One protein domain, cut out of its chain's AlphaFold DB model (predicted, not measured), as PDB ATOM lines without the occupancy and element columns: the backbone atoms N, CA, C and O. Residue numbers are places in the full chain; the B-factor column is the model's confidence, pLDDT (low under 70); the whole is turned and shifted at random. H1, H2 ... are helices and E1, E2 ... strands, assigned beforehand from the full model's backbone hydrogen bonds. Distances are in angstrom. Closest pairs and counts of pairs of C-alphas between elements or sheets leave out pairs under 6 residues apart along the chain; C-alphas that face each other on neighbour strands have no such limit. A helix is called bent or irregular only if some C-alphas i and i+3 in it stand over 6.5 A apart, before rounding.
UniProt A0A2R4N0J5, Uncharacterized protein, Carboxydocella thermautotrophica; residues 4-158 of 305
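This is residues 4 to 158 of the 305 residues of an uncharacterized protein of Carboxydocella thermautotrophica (UniProt A0A2R4N0J5). Three long helices, H3, H4 and H5, fold back one on the next, and the small strand hairpin E5 and E6 packs on H3 near the middle of the domain. The long hairpin E1 and E2 lies beyond E5, while H2 near one end of H3 and the hairpin E3 and E4 lie far out toward opposite ends. The printed part has 155 residues, with five named helices and six named strands in the order E1 E2 E3 E4 H1 E5 E6 H2 H3 H4 H5; the strands form three antiparallel sheets of two, E1 - E2, E3 - E4 and E5 - E6. The class is mixed, helices and strands, and the whole is compact, with a radius of gyration of the C-alphas of 15.5 A and spans of 41 by 39 by 27 A.

E1, residues 5 to 11, begins at C-alpha 5 (131.428, 211.925, 201.240) and is 19.7 A long; E2, residues 18 to 24, is 19.8 A. E3 is residues 29 to 34 and E4 residues 40 to 44. H1, residues 47 to 50, is followed by E5, residues 52 to 54, and E6, residues 61 to 63. H2, residues 73 to 87, is 21.1 A long. H3, residues 99 to 115, begins at C-alpha 99 (136.319, 203.281, 188.011) and is 24.3 A; H4, residues 120 to 136, is 24.6 A. H5, residues 140 to 158, is 26.5 A and ends at C-alpha 158 (162.112, 190.554, 196.762).

H3 is the hub and touches H1, H2 and H4. H3 and H4 form a helical hairpin, closest at the C-alphas of Ala 103 and Cys 133, 5.2 A, with a shallow tilt of 16 degrees, opposite ways. H4 and H5 form another, closest at the C-alphas of Ala 131 and Glu 143, 4.4 A, tilt 20 degrees. With residues 112 to 115 alone H3 touches H2, at a steep tilt of 47 degrees. The closest C-alphas of E6 and H3, Ala 61 and Leu 109, are 4.6 A apart; those of E2 and E5, Val 21 and Ala 53, 6.0 A. Within hydrogen-bond range are N 53 and O 62, 2.9 A, in hairpin E5 and E6; N 8 and O 21, 2.9 A, in E1 and E2; and N 30 and O 43, 3.1 A, in E3 and E4. Every O i to N i+4 pair is within range in H3 and H5, 9 of 11 in H2 and 11 of 13 in H4, while H1 is too short for one. H2 and H4 are only just irregular: C-alphas 81 and 84 are 6.8 A apart, C-alphas 122 and 125 6.54 A.

The C-alphas farthest apart, Ile 32 and Thr 81, are 43.1 A apart. The printed part has no cut, and the link from H2 to H3, 11 residues, is long. Mean pLDDT of the printed part is 95.0, and no printed residue is under 70.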
ATOM      1  N   GLN A   4     127.736 210.957 203.112       87.12
ATOM      2  CA  GLN A   4     128.678 209.832 202.960       87.12
ATOM      3  C   GLN A   4     130.086 210.240 202.487       87.12
ATOM      4  O   GLN A   4     131.072 209.552 202.752       87.12
ATOM      5  N   ILE A   5     130.191 211.384 201.813       91.31
ATOM      6  CA  ILE A   5     131.428 211.925 201.240       91.31
ATOM      7  C   ILE A   5     131.657 213.311 201.846       91.31
ATOM      8  O   ILE A   5     130.708 214.012 202.190       91.31
ATOM      9  N   PHE A   6     132.914 213.700 202.006       92.62
ATOM     10  CA  PHE A   6     133.311 215.054 202.375       92.62
ATOM     11  C   PHE A   6     134.506 215.488 201.530       92.62
ATOM     12  O   PHE A   6     135.253 214.646 201.029       92.62
ATOM     13  N   SER A   7     134.700 216.792 201.379       94.12
ATOM     14  CA  SER A   7     135.846 217.354 200.674       94.12
ATOM     15  C   SER A   7     136.697 218.223 201.595       94.12
ATOM     16  O   SER A   7     136.234 218.750 202.608       94.12
ATOM     17  N   VAL A   8     137.980 218.339 201.260       95.44
ATOM     18  CA  VAL A   8     138.927 219.235 201.925       95.44
ATOM     19  C   VAL A   8     139.707 219.973 200.847       95.44
ATOM     20  O   VAL A   8     140.265 219.345 199.948       95.44
ATOM     21  N   LYS A   9     139.772 221.303 200.937       97.50
ATOM     22  CA  LYS A   9     140.621 222.107 200.051       97.50
ATOM     23  C   LYS A   9     142.083 221.927 200.447       97.50
ATOM     24  O   LYS A   9     142.437 222.101 201.610       97.50
ATOM     25  N   LYS A  10     142.929 221.585 199.480       97.75
ATOM     26  CA  LYS A  10     144.370 221.399 199.663       97.75
ATOM     27  C   LYS A  10     145.147 222.083 198.547       97.75
ATOM     28  O   LYS A  10     144.742 222.040 197.392       97.75
ATOM     29  N   THR A  11     146.286 222.672 198.876       98.38
ATOM     30  CA  THR A  11     147.154 223.329 197.893       98.38
ATOM     31  C   THR A  11     148.075 222.304 197.236       98.38
ATOM     32  O   THR A  11     148.733 221.531 197.929       98.38
ATOM     33  N   CYS A  12     148.134 222.280 195.903       98.00
ATOM     34  CA  CYS A  12     149.085 221.447 195.172       98.00
ATOM     35  C   CYS A  12     150.525 221.886 195.504       98.00
ATOM     36  O   CYS A  12     150.842 223.064 195.329       98.00
ATOM     37  N   PRO A  13     151.423 220.970 195.914       97.62
ATOM     38  CA  PRO A  13     152.786 221.337 196.301       97.62
ATOM     39  C   PRO A  13     153.663 221.736 195.103       97.62
ATOM     40  O   PRO A  13     154.761 222.250 195.298       97.62
ATOM     41  N   ILE A  14     153.196 221.501 193.869       97.62
ATOM     42  CA  ILE A  14     153.963 221.725 192.636       97.62
ATOM     43  C   ILE A  14     153.587 223.047 191.963       97.62
ATOM     44  O   ILE A  14     154.466 223.859 191.694       97.62
ATOM     45  N   CYS A  15     152.296 223.268 191.695       96.06
ATOM     46  CA  CYS A  15     151.805 224.449 190.971       96.06
ATOM     47  C   CYS A  15     150.948 225.394 191.828       96.06
ATOM     48  O   CYS A  15     150.352 226.324 191.296       96.06
ATOM     49  N   HIS A  16     150.825 225.133 193.134       97.31
ATOM     50  CA  HIS A  16     150.081 225.956 194.099       97.31
ATOM     51  C   HIS A  16     148.579 226.135 193.827       97.31
ATOM     52  O   HIS A  16     147.902 226.877 194.534       97.31
ATOM     53  N   THR A  17     148.019 225.401 192.866       96.75
ATOM     54  CA  THR A  17     146.571 225.365 192.637       96.75
ATOM     55  C   THR A  17     145.857 224.799 193.861       96.75
ATOM     56  O   THR A  17     146.256 223.756 194.385       96.75
ATOM     57  N   VAL A  18     144.780 225.453 194.300       97.88
ATOM     58  CA  VAL A  18     143.887 224.915 195.334       97.88
ATOM     59  C   VAL A  18     143.003 223.840 194.707       97.88
ATOM     60  O   VAL A  18     142.255 224.105 193.771       97.88
ATOM     61  N   VAL A  19     143.102 222.622 195.226       96.81
ATOM     62  CA  VAL A  19     142.396 221.434 194.745       96.81
ATOM     63  C   VAL A  19     141.417 220.973 195.811       96.81
ATOM     64  O   VAL A  19     141.750 220.901 196.996       96.81
ATOM     65  N   GLU A  20     140.204 220.640 195.395       96.12
ATOM     66  CA  GLU A  20     139.226 220.004 196.264       96.12
ATOM     67  C   GLU A  20     139.462 218.489 196.296       96.12
ATOM     68  O   GLU A  20     139.324 217.799 195.290       96.12
ATOM     69  N   VAL A  21     139.862 217.968 197.459       96.19
ATOM     70  CA  VAL A  21     140.165 216.547 197.652       96.19
ATOM     71  C   VAL A  21     138.997 215.860 198.345       96.19
ATOM     72  O   VAL A  21     138.717 216.132 199.515       96.19
ATOM     73  N   TYR A  22     138.342 214.943 197.637       94.12
ATOM     74  CA  TYR A  22     137.188 214.188 198.122       94.12
ATOM     75  C   TYR A  22     137.604 212.937 198.900       94.12
ATOM     76  O   TYR A  22     138.577 212.260 198.563       94.12
ATOM     77  N   ARG A  23     136.857 212.614 199.959       92.31
ATOM     78  CA  ARG A  23     137.074 211.449 200.823       92.31
ATOM     79  C   ARG A  23     135.743 210.843 201.251       92.31
ATOM     80  O   ARG A  23     134.777 211.551 201.526       92.31
ATOM     81  N   VAL A  24     135.722 209.522 201.370       93.69
ATOM     82  CA  VAL A  24     134.567 208.770 201.875       93.69
ATOM     83  C   VAL A  24     134.664 208.654 203.394       93.69
ATOM     84  O   VAL A  24     135.751 208.430 203.936       93.69
ATOM     85  N   LYS A  25     133.539 208.803 204.096       92.56
ATOM     86  CA  LYS A  25     133.470 208.541 205.540       92.56
ATOM     87  C   LYS A  25     133.507 207.039 205.791       92.56
ATOM     88  O   LYS A  25     132.827 206.287 205.102       92.56
ATOM     89  N   SER A  26     134.233 206.606 206.816       90.94
ATOM     90  CA  SER A  26     134.322 205.185 207.184       90.94
ATOM     91  C   SER A  26     132.962 204.546 207.479       90.94
ATOM     92  O   SER A  26     132.787 203.366 207.228       90.94
ATOM     93  N   SER A  27     131.972 205.320 207.936       92.88
ATOM     94  CA  SER A  27     130.592 204.854 208.143       92.88
ATOM     95  C   SER A  27     129.818 204.557 206.853       92.88
ATOM     96  O   SER A  27     128.693 204.071 206.915       92.88
ATOM     97  N   SER A  28     130.374 204.885 205.684       93.44
ATOM     98  CA  SER A  28     129.703 204.737 204.383       93.44
ATOM     99  C   SER A  28     130.070 203.449 203.652       93.44
ATOM    100  O   SER A  28     129.596 203.236 202.534       93.44
ATOM    101  N   TYR A  29     130.924 202.620 204.258       94.94
ATOM    102  CA  TYR A  29     131.323 201.337 203.708       94.94
ATOM    103  C   TYR A  29     131.738 200.347 204.797       94.94
ATOM    104  O   TYR A  29     132.185 200.732 205.876       94.94
ATOM    105  N   SER A  30     131.646 199.058 204.491       95.75
ATOM    106  CA  SER A  30     132.203 197.983 205.314       95.75
ATOM    107  C   SER A  30     132.932 196.976 204.430       95.75
ATOM    108  O   SER A  30     132.515 196.710 203.304       95.75
ATOM    109  N   LEU A  31     134.063 196.453 204.910       96.50
ATOM    110  CA  LEU A  31     134.794 195.393 204.215       96.50
ATOM    111  C   LEU A  31     134.011 194.088 204.378       96.50
ATOM    112  O   LEU A  31     133.828 193.631 205.503       96.50
ATOM    113  N   ILE A  32     133.565 193.504 203.269       97.12
ATOM    114  CA  ILE A  32     132.788 192.255 203.262       97.12
ATOM    115  C   ILE A  32     133.620 191.047 202.831       97.12
ATOM    116  O   ILE A  32     133.230 189.912 203.080       97.12
ATOM    117  N   GLY A  33     134.776 191.275 202.212       96.00
ATOM    118  CA  GLY A  33     135.661 190.203 201.785       96.00
ATOM    119  C   GLY A  33     136.900 190.723 201.076       96.00
ATOM    120  O   GLY A  33     137.108 191.932 200.944       96.00
ATOM    121  N   ARG A  34     137.735 189.792 200.624       96.19
ATOM    122  CA  ARG A  34     138.877 190.071 199.757       96.19
ATOM    123  C   ARG A  34     138.985 188.976 198.710       96.19
ATOM    124  O   ARG A  34     138.785 187.808 199.033       96.19
ATOM    125  N   ASP A  35     139.349 189.362 197.500       96.94
ATOM    126  CA  ASP A  35     139.790 188.409 196.491       96.94
ATOM    127  C   ASP A  35     141.125 187.786 196.926       96.94
ATOM    128  O   ASP A  35     141.828 188.295 197.807       96.94
ATOM    129  N   SER A  36     141.517 186.699 196.265       97.38
ATOM    130  CA  SER A  36     142.777 186.000 196.535       97.38
ATOM    131  C   SER A  36     144.020 186.881 196.360       97.38
ATOM    132  O   SER A  36     145.007 186.645 197.045       97.38
ATOM    133  N   ASP A  37     143.981 187.933 195.532       97.50
ATOM    134  CA  ASP A  37     145.066 188.921 195.388       97.50
ATOM    135  C   ASP A  37     144.950 190.100 196.371       97.50
ATOM    136  O   ASP A  37     145.565 191.147 196.177       97.50
ATOM    137  N   PHE A  38     144.155 189.931 197.427       97.19
ATOM    138  CA  PHE A  38     143.830 190.925 198.448       97.19
ATOM    139  C   PHE A  38     143.013 192.128 197.968       97.19
ATOM    140  O   PHE A  38     142.849 193.075 198.747       97.19
ATOM    141  N   CYS A  39     142.447 192.097 196.755       97.75
ATOM    142  CA  CYS A  39     141.513 193.130 196.312       97.75
ATOM    143  C   CYS A  39     140.315 193.199 197.274       97.75
ATOM    144  O   CYS A  39     139.592 192.212 197.420       97.75
ATOM    145  N   PRO A  40     140.094 194.325 197.973       96.56
ATOM    146  CA  PRO A  40     139.035 194.418 198.965       96.56
ATOM    147  C   PRO A  40     137.661 194.555 198.307       96.56
ATOM    148  O   PRO A  40     137.447 195.413 197.449       96.56
ATOM    149  N   GLN A  41     136.709 193.764 198.792       96.06
ATOM    150  CA  GLN A  41     135.300 193.859 198.437       96.06
ATOM    151  C   GLN A  41     134.566 194.626 199.535       96.06
ATOM    152  O   GLN A  41     134.649 194.275 200.717       96.06
ATOM    153  N   TYR A  42     133.860 195.688 199.153       95.44
ATOM    154  CA  TYR A  42     133.146 196.565 200.079       95.44
ATOM    155  C   TYR A  42     131.643 196.532 199.823       95.44
ATOM    156  O   TYR A  42     131.206 196.534 198.676       95.44
ATOM    157  N   SER A  43     130.861 196.585 200.899       95.44
ATOM    158  CA  SER A  43     129.465 197.022 200.836       95.44
ATOM    159  C   SER A  43     129.409 198.543 200.993       95.44
ATOM    160  O   SER A  43     130.154 199.101 201.802       95.44
ATOM    161  N   GLY A  44     128.546 199.220 200.231       93.88
ATOM    162  CA  GLY A  44     128.454 200.683 200.199       93.88
ATOM    163  C   GLY A  44     129.394 201.331 199.176       93.88
ATOM    164  O   GLY A  44     129.626 200.788 198.098       93.88
ATOM    165  N   ILE A  45     129.914 202.525 199.487       94.12
ATOM    166  CA  ILE A  45     130.798 203.264 198.568       94.12
ATOM    167  C   ILE A  45     132.196 202.651 198.600       94.12
ATOM    168  O   ILE A  45     132.831 202.631 199.652       94.12
ATOM    169  N   ASN A  46     132.729 202.229 197.450       95.38
ATOM    170  CA  ASN A  46     134.082 201.686 197.407       95.38
ATOM    171  C   ASN A  46     135.136 202.797 197.636       95.38
ATOM    172  O   ASN A  46     135.258 203.707 196.810       95.38
ATOM    173  N   PRO A  47     135.945 202.737 198.713       95.56
ATOM    174  CA  PRO A  47     136.935 203.771 199.015       95.56
ATOM    175  C   PRO A  47     138.054 203.880 197.980       95.56
ATOM    176  O   PRO A  47     138.695 204.929 197.921       95.56
ATOM    177  N   LEU A  48     138.310 202.830 197.182       95.69
ATOM    178  CA  LEU A  48     139.334 202.837 196.126       95.69
ATOM    179  C   LEU A  48     139.131 203.997 195.142       95.69
ATOM    180  O   LEU A  48     140.115 204.609 194.736       95.69
ATOM    181  N   LEU A  49     137.874 204.369 194.868       96.75
ATOM    182  CA  LEU A  49     137.496 205.483 193.990       96.75
ATOM    183  C   LEU A  49     138.022 206.855 194.458       96.75
ATOM    184  O   LEU A  49     138.057 207.803 193.681       96.75
ATOM    185  N   TYR A  50     138.434 206.969 195.725       96.44
ATOM    186  CA  TYR A  50     138.822 208.229 196.370       96.44
ATOM    187  C   TYR A  50     140.232 208.184 196.975       96.44
ATOM    188  O   TYR A  50     140.625 209.102 197.702       96.44
ATOM    189  N   GLN A  51     141.002 207.116 196.741       96.62
ATOM    190  CA  GLN A  51     142.329 206.960 197.353       96.62
ATOM    191  C   GLN A  51     143.381 207.903 196.770       96.62
ATOM    192  O   GLN A  51     144.337 208.225 197.477       96.62
ATOM    193  N   VAL A  52     143.199 208.361 195.531       97.94
ATOM    194  CA  VAL A  52     144.132 209.252 194.838       97.94
ATOM    195  C   VAL A  52     143.458 210.578 194.516       97.94
ATOM    196  O   VAL A  52     142.355 210.619 193.973       97.94
ATOM    197  N   ALA A  53     144.154 211.665 194.828       97.06
ATOM    198  CA  ALA A  53     143.783 213.013 194.442       97.06
ATOM    199  C   ALA A  53     144.730 213.510 193.352       97.06
ATOM    200  O   ALA A  53     145.938 213.272 193.423       97.06
ATOM    201  N   VAL A  54     144.181 214.226 192.373       97.06
ATOM    202  CA  VAL A  54     144.922 214.728 191.214       97.06
ATOM    203  C   VAL A  54     144.713 216.229 191.087       97.06
ATOM    204  O   VAL A  54     143.602 216.734 191.229       97.06
ATOM    205  N   CYS A  55     145.793 216.956 190.824       96.19
ATOM    206  CA  CYS A  55     145.719 218.364 190.486       96.19
ATOM    207  C   CYS A  55     145.262 218.530 189.026       96.19
ATOM    208  O   CYS A  55     145.998 218.114 188.131       96.19
ATOM    209  N   PRO A  56     144.135 219.209 188.744       93.62
ATOM    210  CA  PRO A  56     143.669 219.409 187.367       93.62
ATOM    211  C   PRO A  56     144.598 220.330 186.554       93.62
ATOM    212  O   PRO A  56     144.598 220.321 185.326       93.62
ATOM    213  N   GLN A  57     145.432 221.131 187.229       93.56
ATOM    214  CA  GLN A  57     146.317 222.086 186.564       93.56
ATOM    215  C   GLN A  57     147.634 221.471 186.092       93.56
ATOM    216  O   GLN A  57     148.060 221.777 184.984       93.56
ATOM    217  N   CYS A  58     148.270 220.586 186.864       94.75
ATOM    218  CA  CYS A  58     149.553 219.983 186.471       94.75
ATOM    219  C   CYS A  58     149.554 218.449 186.441       94.75
ATOM    220  O   CYS A  58     150.602 217.863 186.209       94.75
ATOM    221  N   HIS A  59     148.423 217.791 186.709       96.06
ATOM    222  CA  HIS A  59     148.302 216.327 186.802       96.06
ATOM    223  C   HIS A  59     149.220 215.669 187.847       96.06
ATOM    224  O   HIS A  59     149.406 214.454 187.846       96.06
ATOM    225  N   TYR A  60     149.748 216.451 188.797       97.69
ATOM    226  CA  TYR A  60     150.349 215.903 190.009       97.69
ATOM    227  C   TYR A  60     149.310 215.075 190.762       97.69
ATOM    228  O   TYR A  60     148.226 215.582 191.072       97.69
ATOM    229  N   ALA A  61     149.658 213.839 191.097       97.50
ATOM    230  CA  ALA A  61     148.781 212.928 191.809       97.50
ATOM    231  C   ALA A  61     149.461 212.390 193.069       97.50
ATOM    232  O   ALA A  61     150.638 212.038 193.065       97.50
ATOM    233  N   ALA A  62     148.703 212.311 194.157       98.19
ATOM    234  CA  ALA A  62     149.168 211.801 195.443       98.19
ATOM    235  C   ALA A  62     148.031 211.063 196.158       98.19
ATOM    236  O   ALA A  62     146.858 211.342 195.882       98.19
ATOM    237  N   PRO A  63     148.327 210.168 197.120       97.62
ATOM    238  CA  PRO A  63     147.293 209.624 197.986       97.62
ATOM    239  C   PRO A  63     146.490 210.758 198.630       97.62
ATOM    240  O   PRO A  63     147.069 211.685 199.198       97.62
ATOM    241  N   SER A  64     145.159 210.694 198.602       96.69
ATOM    242  CA  SER A  64     144.276 211.783 199.058       96.69
ATOM    243  C   SER A  64     144.595 212.256 200.482       96.69
ATOM    244  O   SER A  64     144.493 213.444 200.807       96.69
ATOM    245  N   LYS A  65     145.054 211.338 201.347       94.94
ATOM    246  CA  LYS A  65     145.489 211.636 202.720       94.94
ATOM    247  C   LYS A  65     146.704 212.573 202.758       94.94
ATOM    248  O   LYS A  65     146.676 213.532 203.525       94.94
ATOM    249  N   THR A  66     147.704 212.337 201.915       95.94
ATOM    250  CA  THR A  66     148.992 213.055 201.883       95.94
ATOM    251  C   THR A  66     149.101 214.059 200.736       95.94
ATOM    252  O   THR A  66     150.124 214.716 200.590       95.94
ATOM    253  N   PHE A  67     148.054 214.221 199.922       97.06
ATOM    254  CA  PHE A  67     148.001 215.297 198.936       97.06
ATOM    255  C   PHE A  67     148.249 216.639 199.636       97.06
ATOM    256  O   PHE A  67     147.659 216.882 200.691       97.06
ATOM    257  N   GLY A  68     149.123 217.476 199.073       95.56
ATOM    258  CA  GLY A  68     149.540 218.757 199.656       95.56
ATOM    259  C   GLY A  68     150.781 218.699 200.551       95.56
ATOM    260  O   GLY A  68     151.308 219.750 200.900       95.56
ATOM    261  N   THR A  69     151.275 217.509 200.909       96.06
ATOM    262  CA  THR A  69     152.580 217.373 201.571       96.06
ATOM    263  C   THR A  69     153.697 217.782 200.608       96.06
ATOM    264  O   THR A  69     153.647 217.442 199.425       96.06
ATOM    265  N   ASP A  70     154.683 218.535 201.102       94.25
ATOM    266  CA  ASP A  70     155.797 218.998 200.272       94.25
ATOM    267  C   ASP A  70     156.758 217.855 199.910       94.25
ATOM    268  O   ASP A  70     156.816 216.822 200.582       94.25
ATOM    269  N   HIS A  71     157.514 218.054 198.834       94.81
ATOM    270  CA  HIS A  71     158.529 217.121 198.352       94.81
ATOM    271  C   HIS A  71     159.942 217.634 198.654       94.81
ATOM    272  O   HIS A  71     160.152 218.848 198.690       94.81
ATOM    273  N   PRO A  72     160.940 216.736 198.781       96.50
ATOM    274  CA  PRO A  72     162.345 217.131 198.733       96.50
ATOM    275  C   PRO A  72     162.632 217.983 197.491       96.50
ATOM    276  O   PRO A  72     162.091 217.705 196.417       96.50
ATOM    277  N   SER A  73     163.505 218.987 197.618       95.25
ATOM    278  CA  SER A  73     163.760 219.974 196.557       95.25
ATOM    279  C   SER A  73     164.078 219.333 195.202       95.25
ATOM    280  O   SER A  73     163.525 219.738 194.187       95.25
ATOM    281  N   GLU A  74     164.891 218.275 195.183       96.38
ATOM    282  CA  GLU A  74     165.247 217.558 193.952       96.38
ATOM    283  C   GLU A  74     164.035 216.888 193.273       96.38
ATOM    284  O   GLU A  74     163.868 216.969 192.056       96.38
ATOM    285  N   GLU A  75     163.154 216.244 194.047       96.44
ATOM    286  CA  GLU A  75     161.920 215.652 193.517       96.44
ATOM    287  C   GLU A  75     160.973 216.727 192.989       96.44
ATOM    288  O   GLU A  75     160.378 216.566 191.924       96.44
ATOM    289  N   LYS A  76     160.858 217.836 193.722       96.31
ATOM    290  CA  LYS A  76     159.999 218.961 193.363       96.31
ATOM    291  C   LYS A  76     160.418 219.589 192.037       96.31
ATOM    292  O   LYS A  76     159.556 219.836 191.196       96.31
ATOM    293  N   GLU A  77     161.716 219.786 191.816       96.19
ATOM    294  CA  GLU A  77     162.235 220.326 190.552       96.19
ATOM    295  C   GLU A  77     162.023 219.364 189.374       96.19
ATOM    296  O   GLU A  77     161.577 219.788 188.302       96.19
ATOM    297  N   ARG A  78     162.206 218.048 189.576       97.25
ATOM    298  CA  ARG A  78     161.832 217.042 188.562       97.25
ATOM    299  C   ARG A  78     160.347 217.108 188.206       97.25
ATOM    300  O   ARG A  78     160.001 217.100 187.025       97.25
ATOM    301  N   LEU A  79     159.470 217.188 189.208       96.94
ATOM    302  CA  LEU A  79     158.020 217.255 189.009       96.94
ATOM    303  C   LEU A  79     157.599 218.532 188.276       96.94
ATOM    304  O   LEU A  79     156.841 218.443 187.312       96.94
ATOM    305  N   LYS A  80     158.111 219.701 188.680       95.69
ATOM    306  CA  LYS A  80     157.835 220.979 188.000       95.69
ATOM    307  C   LYS A  80     158.259 220.962 186.534       95.69
ATOM    308  O   LYS A  80     157.561 221.531 185.703       95.69
ATOM    309  N   THR A  81     159.371 220.298 186.227       93.81
ATOM    310  CA  THR A  81     159.906 220.214 184.864       93.81
ATOM    311  C   THR A  81     159.100 219.248 183.992       93.81
ATOM    312  O   THR A  81     158.727 219.583 182.871       93.81
ATOM    313  N   LEU A  82     158.818 218.038 184.487       94.69
ATOM    314  CA  LEU A  82     158.278 216.955 183.657       94.69
ATOM    315  C   LEU A  82     156.749 216.941 183.566       94.69
ATOM    316  O   LEU A  82     156.206 216.562 182.529       94.69
ATOM    317  N   LEU A  83     156.036 217.348 184.620       93.81
ATOM    318  CA  LEU A  83     154.573 217.279 184.634       93.81
ATOM    319  C   LEU A  83     153.902 218.132 183.541       93.81
ATOM    320  O   LEU A  83     153.010 217.597 182.884       93.81
ATOM    321  N   PRO A  84     154.310 219.390 183.267       89.38
ATOM    322  CA  PRO A  84     153.710 220.178 182.186       89.38
ATOM    323  C   PRO A  84     153.871 219.529 180.804       89.38
ATOM    324  O   PRO A  84     152.935 219.537 180.008       89.38
ATOM    325  N   ILE A  85     155.033 218.918 180.541       89.56
ATOM    326  CA  ILE A  85     155.346 218.249 179.268       89.56
ATOM    327  C   ILE A  85     154.467 217.009 179.085       89.56
ATOM    328  O   ILE A  85     153.920 216.776 178.008       89.56
ATOM    329  N   LEU A  86     154.325 216.204 180.140       89.25
ATOM    330  CA  LEU A  86     153.532 214.976 180.100       89.25
ATOM    331  C   LEU A  86     152.031 215.276 180.052       89.25
ATOM    332  O   LEU A  86     151.315 214.626 179.293       89.25
ATOM    333  N   LYS A  87     151.574 216.301 180.784       88.12
ATOM    334  CA  LYS A  87     150.179 216.760 180.775       88.12
ATOM    335  C   LYS A  87     149.693 217.107 179.370       88.12
ATOM    336  O   LYS A  87     148.537 216.848 179.067       88.12
ATOM    337  N   ALA A  88     150.544 217.669 178.511       82.44
ATOM    338  CA  ALA A  88     150.155 218.068 177.156       82.44
ATOM    339  C   ALA A  88     149.605 216.911 176.294       82.44
ATOM    340  O   ALA A  88     148.977 217.159 175.270       82.44
ATOM    341  N   LYS A  89     149.848 215.657 176.698       80.44
ATOM    342  CA  LYS A  89     149.355 214.444 176.031       80.44
ATOM    343  C   LYS A  89     148.147 213.811 176.725       80.44
ATOM    344  O   LYS A  89     147.587 212.855 176.197       80.44
ATOM    345  N   ASP A  90     147.782 214.297 177.907       82.56
ATOM    346  CA  ASP A  90     146.684 213.749 178.692       82.56
ATOM    347  C   ASP A  90     145.358 214.434 178.321       82.56
ATOM    348  O   ASP A  90     145.347 215.627 178.000       82.56
ATOM    349  N   PRO A  91     144.219 213.727 178.424       80.81
ATOM    350  CA  PRO A  91     142.912 214.369 178.371       80.81
ATOM    351  C   PRO A  91     142.714 215.312 179.566       80.81
ATOM    352  O   PRO A  91     143.408 215.220 180.585       80.81
ATOM    353  N   GLU A  92     141.725 216.201 179.465       80.31
ATOM    354  CA  GLU A  92     141.308 217.012 180.607       80.31
ATOM    355  C   GLU A  92     140.876 216.111 181.773       80.31
ATOM    356  O   GLU A  92     140.126 215.149 181.598       80.31
ATOM    357  N   PHE A  93     141.373 216.415 182.973       81.25
ATOM    358  CA  PHE A  93     141.196 215.562 184.139       81.25
ATOM    359  C   PHE A  93     140.264 216.204 185.171       81.25
ATOM    360  O   PHE A  93     140.685 217.005 186.012       81.25
ATOM    361  N   LYS A  94     138.980 215.839 185.109       85.81
ATOM    362  CA  LYS A  94     137.942 216.275 186.050       85.81
ATOM    363  C   LYS A  94     137.587 215.146 187.015       85.81
ATOM    364  O   LYS A  94     137.486 213.994 186.613       85.81
ATOM    365  N   PHE A  95     137.392 215.487 188.289       88.31
ATOM    366  CA  PHE A  95     137.004 214.508 189.303       88.31
ATOM    367  C   PHE A  95     135.626 213.909 189.017       88.31
ATOM    368  O   PHE A  95     134.627 214.630 189.003       88.31
ATOM    369  N   GLU A  96     135.582 212.585 188.889       89.44
ATOM    370  CA  GLU A  96     134.358 211.791 188.838       89.44
ATOM    371  C   GLU A  96     134.567 210.498 189.637       89.44
ATOM    372  O   GLU A  96     135.536 209.788 189.395       89.44
ATOM    373  N   PRO A  97     133.705 210.137 190.600       88.62
ATOM    374  CA  PRO A  97     133.925 208.956 191.435       88.62
ATOM    375  C   PRO A  97     133.484 207.664 190.726       88.62
ATOM    376  O   PRO A  97     132.583 206.965 191.184       88.62
ATOM    377  N   ASN A  98     134.109 207.353 189.591       95.06
ATOM    378  CA  ASN A  98     133.899 206.131 188.820       95.06
ATOM    379  C   ASN A  98     135.226 205.384 188.600       95.06
ATOM    380  O   ASN A  98     136.314 205.903 188.860       95.06
ATOM    381  N   TRP A  99     135.139 204.133 188.150       96.12
ATOM    382  CA  TRP A  99     136.319 203.281 188.011       96.12
ATOM    383  C   TRP A  99     137.292 203.755 186.927       96.12
ATOM    384  O   TRP A  99     138.498 203.576 187.090       96.12
ATOM    385  N   THR A 100     136.798 204.416 185.873       95.31
ATOM    386  CA  THR A 100     137.629 205.005 184.811       95.31
ATOM    387  C   THR A 100     138.530 206.088 185.388       95.31
ATOM    388  O   THR A 100     139.750 206.036 185.229       95.31
ATOM    389  N   TYR A 101     137.942 207.019 186.138       95.00
ATOM    390  CA  TYR A 101     138.681 208.060 186.837       95.00
ATOM    391  C   TYR A 101     139.670 207.471 187.843       95.00
ATOM    392  O   TYR A 101     140.824 207.890 187.879       95.00
ATOM    393  N   ALA A 102     139.250 206.485 188.644       97.06
ATOM    394  CA  ALA A 102     140.119 205.865 189.639       97.06
ATOM    395  C   ALA A 102     141.355 205.220 188.992       97.06
ATOM    396  O   ALA A 102     142.473 205.466 189.444       97.06
ATOM    397  N   ALA A 103     141.172 204.463 187.903       97.12
ATOM    398  CA  ALA A 103     142.269 203.860 187.151       97.12
ATOM    399  C   ALA A 103     143.250 204.925 186.633       97.12
ATOM    400  O   ALA A 103     144.447 204.851 186.914       97.12
ATOM    401  N   MET A 104     142.741 205.971 185.972       95.69
ATOM    402  CA  MET A 104     143.569 207.074 185.472       95.69
ATOM    403  C   MET A 104     144.283 207.830 186.604       95.69
ATOM    404  O   MET A 104     145.453 208.187 186.475       95.69
ATOM    405  N   ALA A 105     143.617 208.052 187.739       97.50
ATOM    406  CA  ALA A 105     144.217 208.708 188.895       97.50
ATOM    407  C   ALA A 105     145.386 207.883 189.456       97.50
ATOM    408  O   ALA A 105     146.450 208.438 189.736       97.50
ATOM    409  N   PHE A 106     145.232 206.559 189.577       98.44
ATOM    410  CA  PHE A 106     146.330 205.678 189.976       98.44
ATOM    411  C   PHE A 106     147.481 205.672 188.961       98.44
ATOM    412  O   PHE A 106     148.641 205.681 189.376       98.44
ATOM    413  N   GLU A 107     147.207 205.723 187.656       97.31
ATOM    414  CA  GLU A 107     148.249 205.869 186.630       97.31
ATOM    415  C   GLU A 107     149.035 207.178 186.768       97.31
ATOM    416  O   GLU A 107     150.268 207.174 186.727       97.31
ATOM    417  N   LEU A 108     148.354 208.300 187.013       97.12
ATOM    418  CA  LEU A 108     149.011 209.583 187.277       97.12
ATOM    419  C   LEU A 108     149.821 209.557 188.582       97.12
ATOM    420  O   LEU A 108     150.885 210.183 188.674       97.12
ATOM    421  N   LEU A 109     149.363 208.809 189.590       98.38
ATOM    422  CA  LEU A 109     150.125 208.595 190.819       98.38
ATOM    423  C   LEU A 109     151.388 207.774 190.547       98.38
ATOM    424  O   LEU A 109     152.468 208.168 190.980       98.38
ATOM    425  N   ILE A 110     151.291 206.684 189.783       98.38
ATOM    426  CA  ILE A 110     152.453 205.897 189.348       98.38
ATOM    427  C   ILE A 110     153.452 206.793 188.612       98.38
ATOM    428  O   ILE A 110     154.632 206.797 188.960       98.38
ATOM    429  N   ARG A 111     152.984 207.620 187.670       97.06
ATOM    430  CA  ARG A 111     153.819 208.589 186.945       97.06
ATOM    431  C   ARG A 111     154.525 209.554 187.898       97.06
ATOM    432  O   ARG A 111     155.731 209.760 187.783       97.06
ATOM    433  N   THR A 112     153.796 210.121 188.859       97.44
ATOM    434  CA  THR A 112     154.367 211.012 189.885       97.44
ATOM    435  C   THR A 112     155.476 210.295 190.663       97.44
ATOM    436  O   THR A 112     156.576 210.823 190.823       97.44
ATOM    437  N   MET A 113     155.234 209.050 191.079       96.62
ATOM    438  CA  MET A 113     156.200 208.231 191.817       96.62
ATOM    439  C   MET A 113     157.431 207.864 190.972       96.62
ATOM    440  O   MET A 113     158.548 207.867 191.493       96.62
ATOM    441  N   GLN A 114     157.258 207.612 189.673       96.19
ATOM    442  CA  GLN A 114     158.350 207.360 188.727       96.19
ATOM    443  C   GLN A 114     159.214 208.605 188.494       96.19
ATOM    444  O   GLN A 114     160.439 208.507 188.532       96.19
ATOM    445  N   ILE A 115     158.608 209.790 188.340       95.62
ATOM    446  CA  ILE A 115     159.342 211.067 188.252       95.62
ATOM    447  C   ILE A 115     160.156 211.312 189.530       95.62
ATOM    448  O   ILE A 115     161.312 211.740 189.480       95.62
ATOM    449  N   CYS A 116     159.582 210.987 190.688       94.69
ATOM    450  CA  CYS A 116     160.277 211.023 191.971       94.69
ATOM    451  C   CYS A 116     161.317 209.904 192.150       94.69
ATOM    452  O   CYS A 116     161.999 209.905 193.171       94.69
ATOM    453  N   LYS A 117     161.453 208.973 191.194       94.75
ATOM    454  CA  LYS A 117     162.345 207.802 191.250       94.75
ATOM    455  C   LYS A 117     162.132 206.946 192.504       94.75
ATOM    456  O   LYS A 117     163.085 206.497 193.138       94.75
ATOM    457  N   LYS A 118     160.872 206.749 192.900       93.12
ATOM    458  CA  LYS A 118     160.538 205.934 194.073       93.12
ATOM    459  C   LYS A 118     160.852 204.450 193.819       93.12
ATOM    460  O   LYS A 118     160.696 203.984 192.692       93.12
ATOM    461  N   PRO A 119     161.281 203.710 194.856       91.75
ATOM    462  CA  PRO A 119     161.725 202.324 194.715       91.75
ATOM    463  C   PRO A 119     160.570 201.353 194.400       91.75
ATOM    464  O   PRO A 119     159.406 201.671 194.679       91.75
ATOM    465  N   PRO A 120     160.874 200.134 193.906       90.31
ATOM    466  CA  PRO A 120     159.872 199.146 193.499       90.31
ATOM    467  C   PRO A 120     158.800 198.821 194.550       90.31
ATOM    468  O   PRO A 120     157.623 198.775 194.191       90.31
ATOM    469  N   HIS A 121     159.135 198.692 195.846       90.00
ATOM    470  CA  HIS A 121     158.122 198.426 196.891       90.00
ATOM    471  C   HIS A 121     157.048 199.512 197.009       90.00
ATOM    472  O   HIS A 121     155.947 199.231 197.478       90.00
ATOM    473  N   LYS A 122     157.339 200.757 196.609       93.12
ATOM    474  CA  LYS A 122     156.337 201.832 196.601       93.12
ATOM    475  C   LYS A 122     155.479 201.813 195.337       93.12
ATOM    476  O   LYS A 122     154.345 202.281 195.387       93.12
ATOM    477  N   LEU A 123     155.993 201.279 194.227       95.12
ATOM    478  CA  LEU A 123     155.286 201.198 192.946       95.12
ATOM    479  C   LEU A 123     154.407 199.946 192.831       95.12
ATOM    480  O   LEU A 123     153.270 200.049 192.377       95.12
ATOM    481  N   ALA A 124     154.887 198.780 193.278       95.12
ATOM    482  CA  ALA A 124     154.179 197.503 193.122       95.12
ATOM    483  C   ALA A 124     152.724 197.530 193.648       95.12
ATOM    484  O   ALA A 124     151.816 197.143 192.907       95.12
ATOM    485  N   PRO A 125     152.440 198.078 194.850       96.19
ATOM    486  CA  PRO A 125     151.073 198.153 195.360       96.19
ATOM    487  C   PRO A 125     150.179 199.134 194.589       96.19
ATOM    488  O   PRO A 125     148.956 199.066 194.717       96.19
ATOM    489  N   LEU A 126     150.757 200.089 193.856       98.06
ATOM    490  CA  LEU A 126     149.999 201.016 193.015       98.06
ATOM    491  C   LEU A 126     149.585 200.328 191.721       98.06
ATOM    492  O   LEU A 126     148.405 200.362 191.397       98.06
ATOM    493  N   PHE A 127     150.507 199.623 191.057       98.56
ATOM    494  CA  PHE A 127     150.185 198.814 189.879       98.56
ATOM    495  C   PHE A 127     149.085 197.790 190.177       98.56
ATOM    496  O   PHE A 127     148.133 197.675 189.409       98.56
ATOM    497  N   LEU A 128     149.157 197.117 191.331       98.56
ATOM    498  CA  LEU A 128     148.130 196.161 191.746       98.56
ATOM    499  C   LEU A 128     146.753 196.825 191.933       98.56
ATOM    500  O   LEU A 128     145.747 196.317 191.447       98.56
ATOM    501  N   ARG A 129     146.694 198.000 192.572       98.56
ATOM    502  CA  ARG A 129     145.438 198.760 192.716       98.56
ATOM    503  C   ARG A 129     144.897 199.258 191.376       98.56
ATOM    504  O   ARG A 129     143.681 199.263 191.190       98.56
ATOM    505  N   THR A 130     145.767 199.646 190.444       98.69
ATOM    506  CA  THR A 130     145.360 200.002 189.079       98.69
ATOM    507  C   THR A 130     144.745 198.800 188.365       98.69
ATOM    508  O   THR A 130     143.680 198.937 187.766       98.69
ATOM    509  N   ALA A 131     145.346 197.611 188.495       98.69
ATOM    510  CA  ALA A 131     144.781 196.374 187.957       98.69
ATOM    511  C   ALA A 131     143.382 196.093 188.524       98.69
ATOM    512  O   ALA A 131     142.467 195.783 187.766       98.69
ATOM    513  N   TRP A 132     143.171 196.289 189.832       98.69
ATOM    514  CA  TRP A 132     141.841 196.162 190.442       98.69
ATOM    515  C   TRP A 132     140.828 197.147 189.855       98.69
ATOM    516  O   TRP A 132     139.694 196.767 189.587       98.69
ATOM    517  N   CYS A 133     141.222 198.401 189.607       98.44
ATOM    518  CA  CYS A 133     140.331 199.371 188.963       98.44
ATOM    519  C   CYS A 133     139.912 198.895 187.563       98.44
ATOM    520  O   CYS A 133     138.735 198.981 187.215       98.44
ATOM    521  N   TYR A 134     140.844 198.334 186.785       98.19
ATOM    522  CA  TYR A 134     140.542 197.771 185.467       98.19
ATOM    523  C   TYR A 134     139.700 196.492 185.519       98.19
ATOM    524  O   TYR A 134     138.818 196.331 184.674       98.19
ATOM    525  N   ARG A 135     139.869 195.662 186.554       97.81
ATOM    526  CA  ARG A 135     138.973 194.534 186.851       97.81
ATOM    527  C   ARG A 135     137.536 195.006 187.040       97.81
ATOM    528  O   ARG A 135     136.627 194.473 186.411       97.81
ATOM    529  N   PHE A 136     137.320 196.036 187.861       97.06
ATOM    530  CA  PHE A 136     135.983 196.597 188.086       97.06
ATOM    531  C   PHE A 136     135.389 197.277 186.841       97.06
ATOM    532  O   PHE A 136     134.169 197.363 186.727       97.06
ATOM    533  N   LEU A 137     136.225 197.727 185.897       95.56
ATOM    534  CA  LEU A 137     135.791 198.207 184.578       95.56
ATOM    535  C   LEU A 137     135.480 197.083 183.581       95.56
ATOM    536  O   LEU A 137     134.941 197.365 182.515       95.56
ATOM    537  N   GLY A 138     135.856 195.836 183.878       96.12
ATOM    538  CA  GLY A 138     135.793 194.729 182.923       96.12
ATOM    539  C   GLY A 138     136.845 194.809 181.808       96.12
ATOM    540  O   GLY A 138     136.723 194.110 180.806       96.12
ATOM    541  N   ASN A 139     137.884 195.642 181.957       96.81
ATOM    542  CA  ASN A 139     138.963 195.758 180.975       96.81
ATOM    543  C   ASN A 139     140.082 194.755 181.292       96.81
ATOM    544  O   ASN A 139     141.043 195.069 181.999       96.81
ATOM    545  N   GLN A 140     139.939 193.543 180.759       95.75
ATOM    546  CA  GLN A 140     140.856 192.432 181.020       95.75
ATOM    547  C   GLN A 140     142.273 192.674 180.489       95.75
ATOM    548  O   GLN A 140     143.239 192.325 181.158       95.75
ATOM    549  N   GLU A 141     142.414 193.292 179.314       97.31
ATOM    550  CA  GLU A 141     143.723 193.574 178.711       97.31
ATOM    551  C   GLU A 141     144.563 194.471 179.626       97.31
ATOM    552  O   GLU A 141     145.698 194.139 179.979       97.31
ATOM    553  N   LYS A 142     143.977 195.583 180.084       96.00
ATOM    554  CA  LYS A 142     144.662 196.490 181.004       96.00
ATOM    555  C   LYS A 142     144.839 195.889 182.390       96.00
ATOM    556  O   LYS A 142     145.873 196.134 183.007       96.00
ATOM    557  N   GLU A 143     143.882 195.105 182.885       98.19
ATOM    558  CA  GLU A 143     144.081 194.360 184.128       98.19
ATOM    559  C   GLU A 143     145.346 193.497 184.030       98.19
ATOM    560  O   GLU A 143     146.242 193.658 184.857       98.19
ATOM    561  N   ILE A 144     145.463 192.653 182.999       98.31
ATOM    562  CA  ILE A 144     146.623 191.776 182.783       98.31
ATOM    563  C   ILE A 144     147.914 192.595 182.715       98.31
ATOM    564  O   ILE A 144     148.849 192.304 183.459       98.31
ATOM    565  N   PHE A 145     147.946 193.658 181.909       98.25
ATOM    566  CA  PHE A 145     149.112 194.537 181.792       98.25
ATOM    567  C   PHE A 145     149.581 195.077 183.155       98.25
ATOM    568  O   PHE A 145     150.765 195.016 183.501       98.25
ATOM    569  N   PHE A 146     148.653 195.570 183.978       98.38
ATOM    570  CA  PHE A 146     148.986 196.098 185.300       98.38
ATOM    571  C   PHE A 146     149.341 195.002 186.316       98.38
ATOM    572  O   PHE A 146     150.198 195.238 187.174       98.38
ATOM    573  N   LEU A 147     148.761 193.800 186.212       98.62
ATOM    574  CA  LEU A 147     149.167 192.641 187.018       98.62
ATOM    575  C   LEU A 147     150.598 192.200 186.684       98.62
ATOM    576  O   LEU A 147     151.358 191.886 187.601       98.62
ATOM    577  N   GLU A 148     151.003 192.220 185.410       98.56
ATOM    578  CA  GLU A 148     152.381 191.919 185.000       98.56
ATOM    579  C   GLU A 148     153.378 192.914 185.597       98.56
ATOM    580  O   GLU A 148     154.389 192.509 186.178       98.56
ATOM    581  N   LEU A 149     153.067 194.212 185.521       98.12
ATOM    582  CA  LEU A 149     153.891 195.258 186.123       98.12
ATOM    583  C   LEU A 149     153.974 195.112 187.645       98.12
ATOM    584  O   LEU A 149     155.070 195.202 188.200       98.12
ATOM    585  N   ALA A 150     152.850 194.862 188.320       98.25
ATOM    586  CA  ALA A 150     152.827 194.636 189.763       98.25
ATOM    587  C   ALA A 150     153.699 193.433 190.149       98.25
ATOM    588  O   ALA A 150     154.546 193.543 191.034       98.25
ATOM    589  N   CYS A 151     153.532 192.312 189.444       98.19
ATOM    590  CA  CYS A 151     154.279 191.081 189.668       98.19
ATOM    591  C   CYS A 151     155.789 191.310 189.517       98.19
ATOM    592  O   CYS A 151     156.541 191.023 190.447       98.19
ATOM    593  N   LYS A 152     156.213 191.945 188.416       97.00
ATOM    594  CA  LYS A 152     157.615 192.298 188.165       97.00
ATOM    595  C   LYS A 152     158.213 193.132 189.302       97.00
ATOM    596  O   LYS A 152     159.284 192.807 189.800       97.00
ATOM    597  N   HIS A 153     157.518 194.178 189.752       95.00
ATOM    598  CA  HIS A 153     158.041 195.043 190.816       95.00
ATOM    599  C   HIS A 153     158.059 194.347 192.184       95.00
ATOM    600  O   HIS A 153     158.935 194.637 192.999       95.00
ATOM    601  N   TYR A 154     157.132 193.423 192.458       95.69
ATOM    602  CA  TYR A 154     157.209 192.586 193.657       95.69
ATOM    603  C   TYR A 154     158.379 191.596 193.593       95.69
ATOM    604  O   TYR A 154     159.051 191.408 194.606       95.69
ATOM    605  N   GLU A 155     158.671 191.001 192.435       94.88
ATOM    606  CA  GLU A 155     159.849 190.141 192.247       94.88
ATOM    607  C   GLU A 155     161.151 190.937 192.408       94.88
ATOM    608  O   GLU A 155     162.016 190.552 193.193       94.88
ATOM    609  N   GLU A 156     161.267 192.097 191.758       93.00
ATOM    610  CA  GLU A 156     162.415 193.001 191.913       93.00
ATOM    611  C   GLU A 156     162.597 193.448 193.365       93.00
ATOM    612  O   GLU A 156     163.720 193.507 193.865       93.00
ATOM    613  N   ASN A 157     161.500 193.747 194.064       90.25
ATOM    614  CA  ASN A 157     161.574 194.126 195.465       90.25
ATOM    615  C   ASN A 157     162.100 192.986 196.347       90.25
ATOM    616  O   ASN A 157     162.853 193.230 197.287       90.25
ATOM    617  N   TYR A 158     161.692 191.752 196.043       90.56
ATOM    618  CA  TYR A 158     162.112 190.554 196.762       90.56
ATOM    619  C   TYR A 158     163.603 190.268 196.545       90.56
ATOM    620  O   TYR A 158     164.329 190.032 197.504       90.56
TER     621      TYR A 158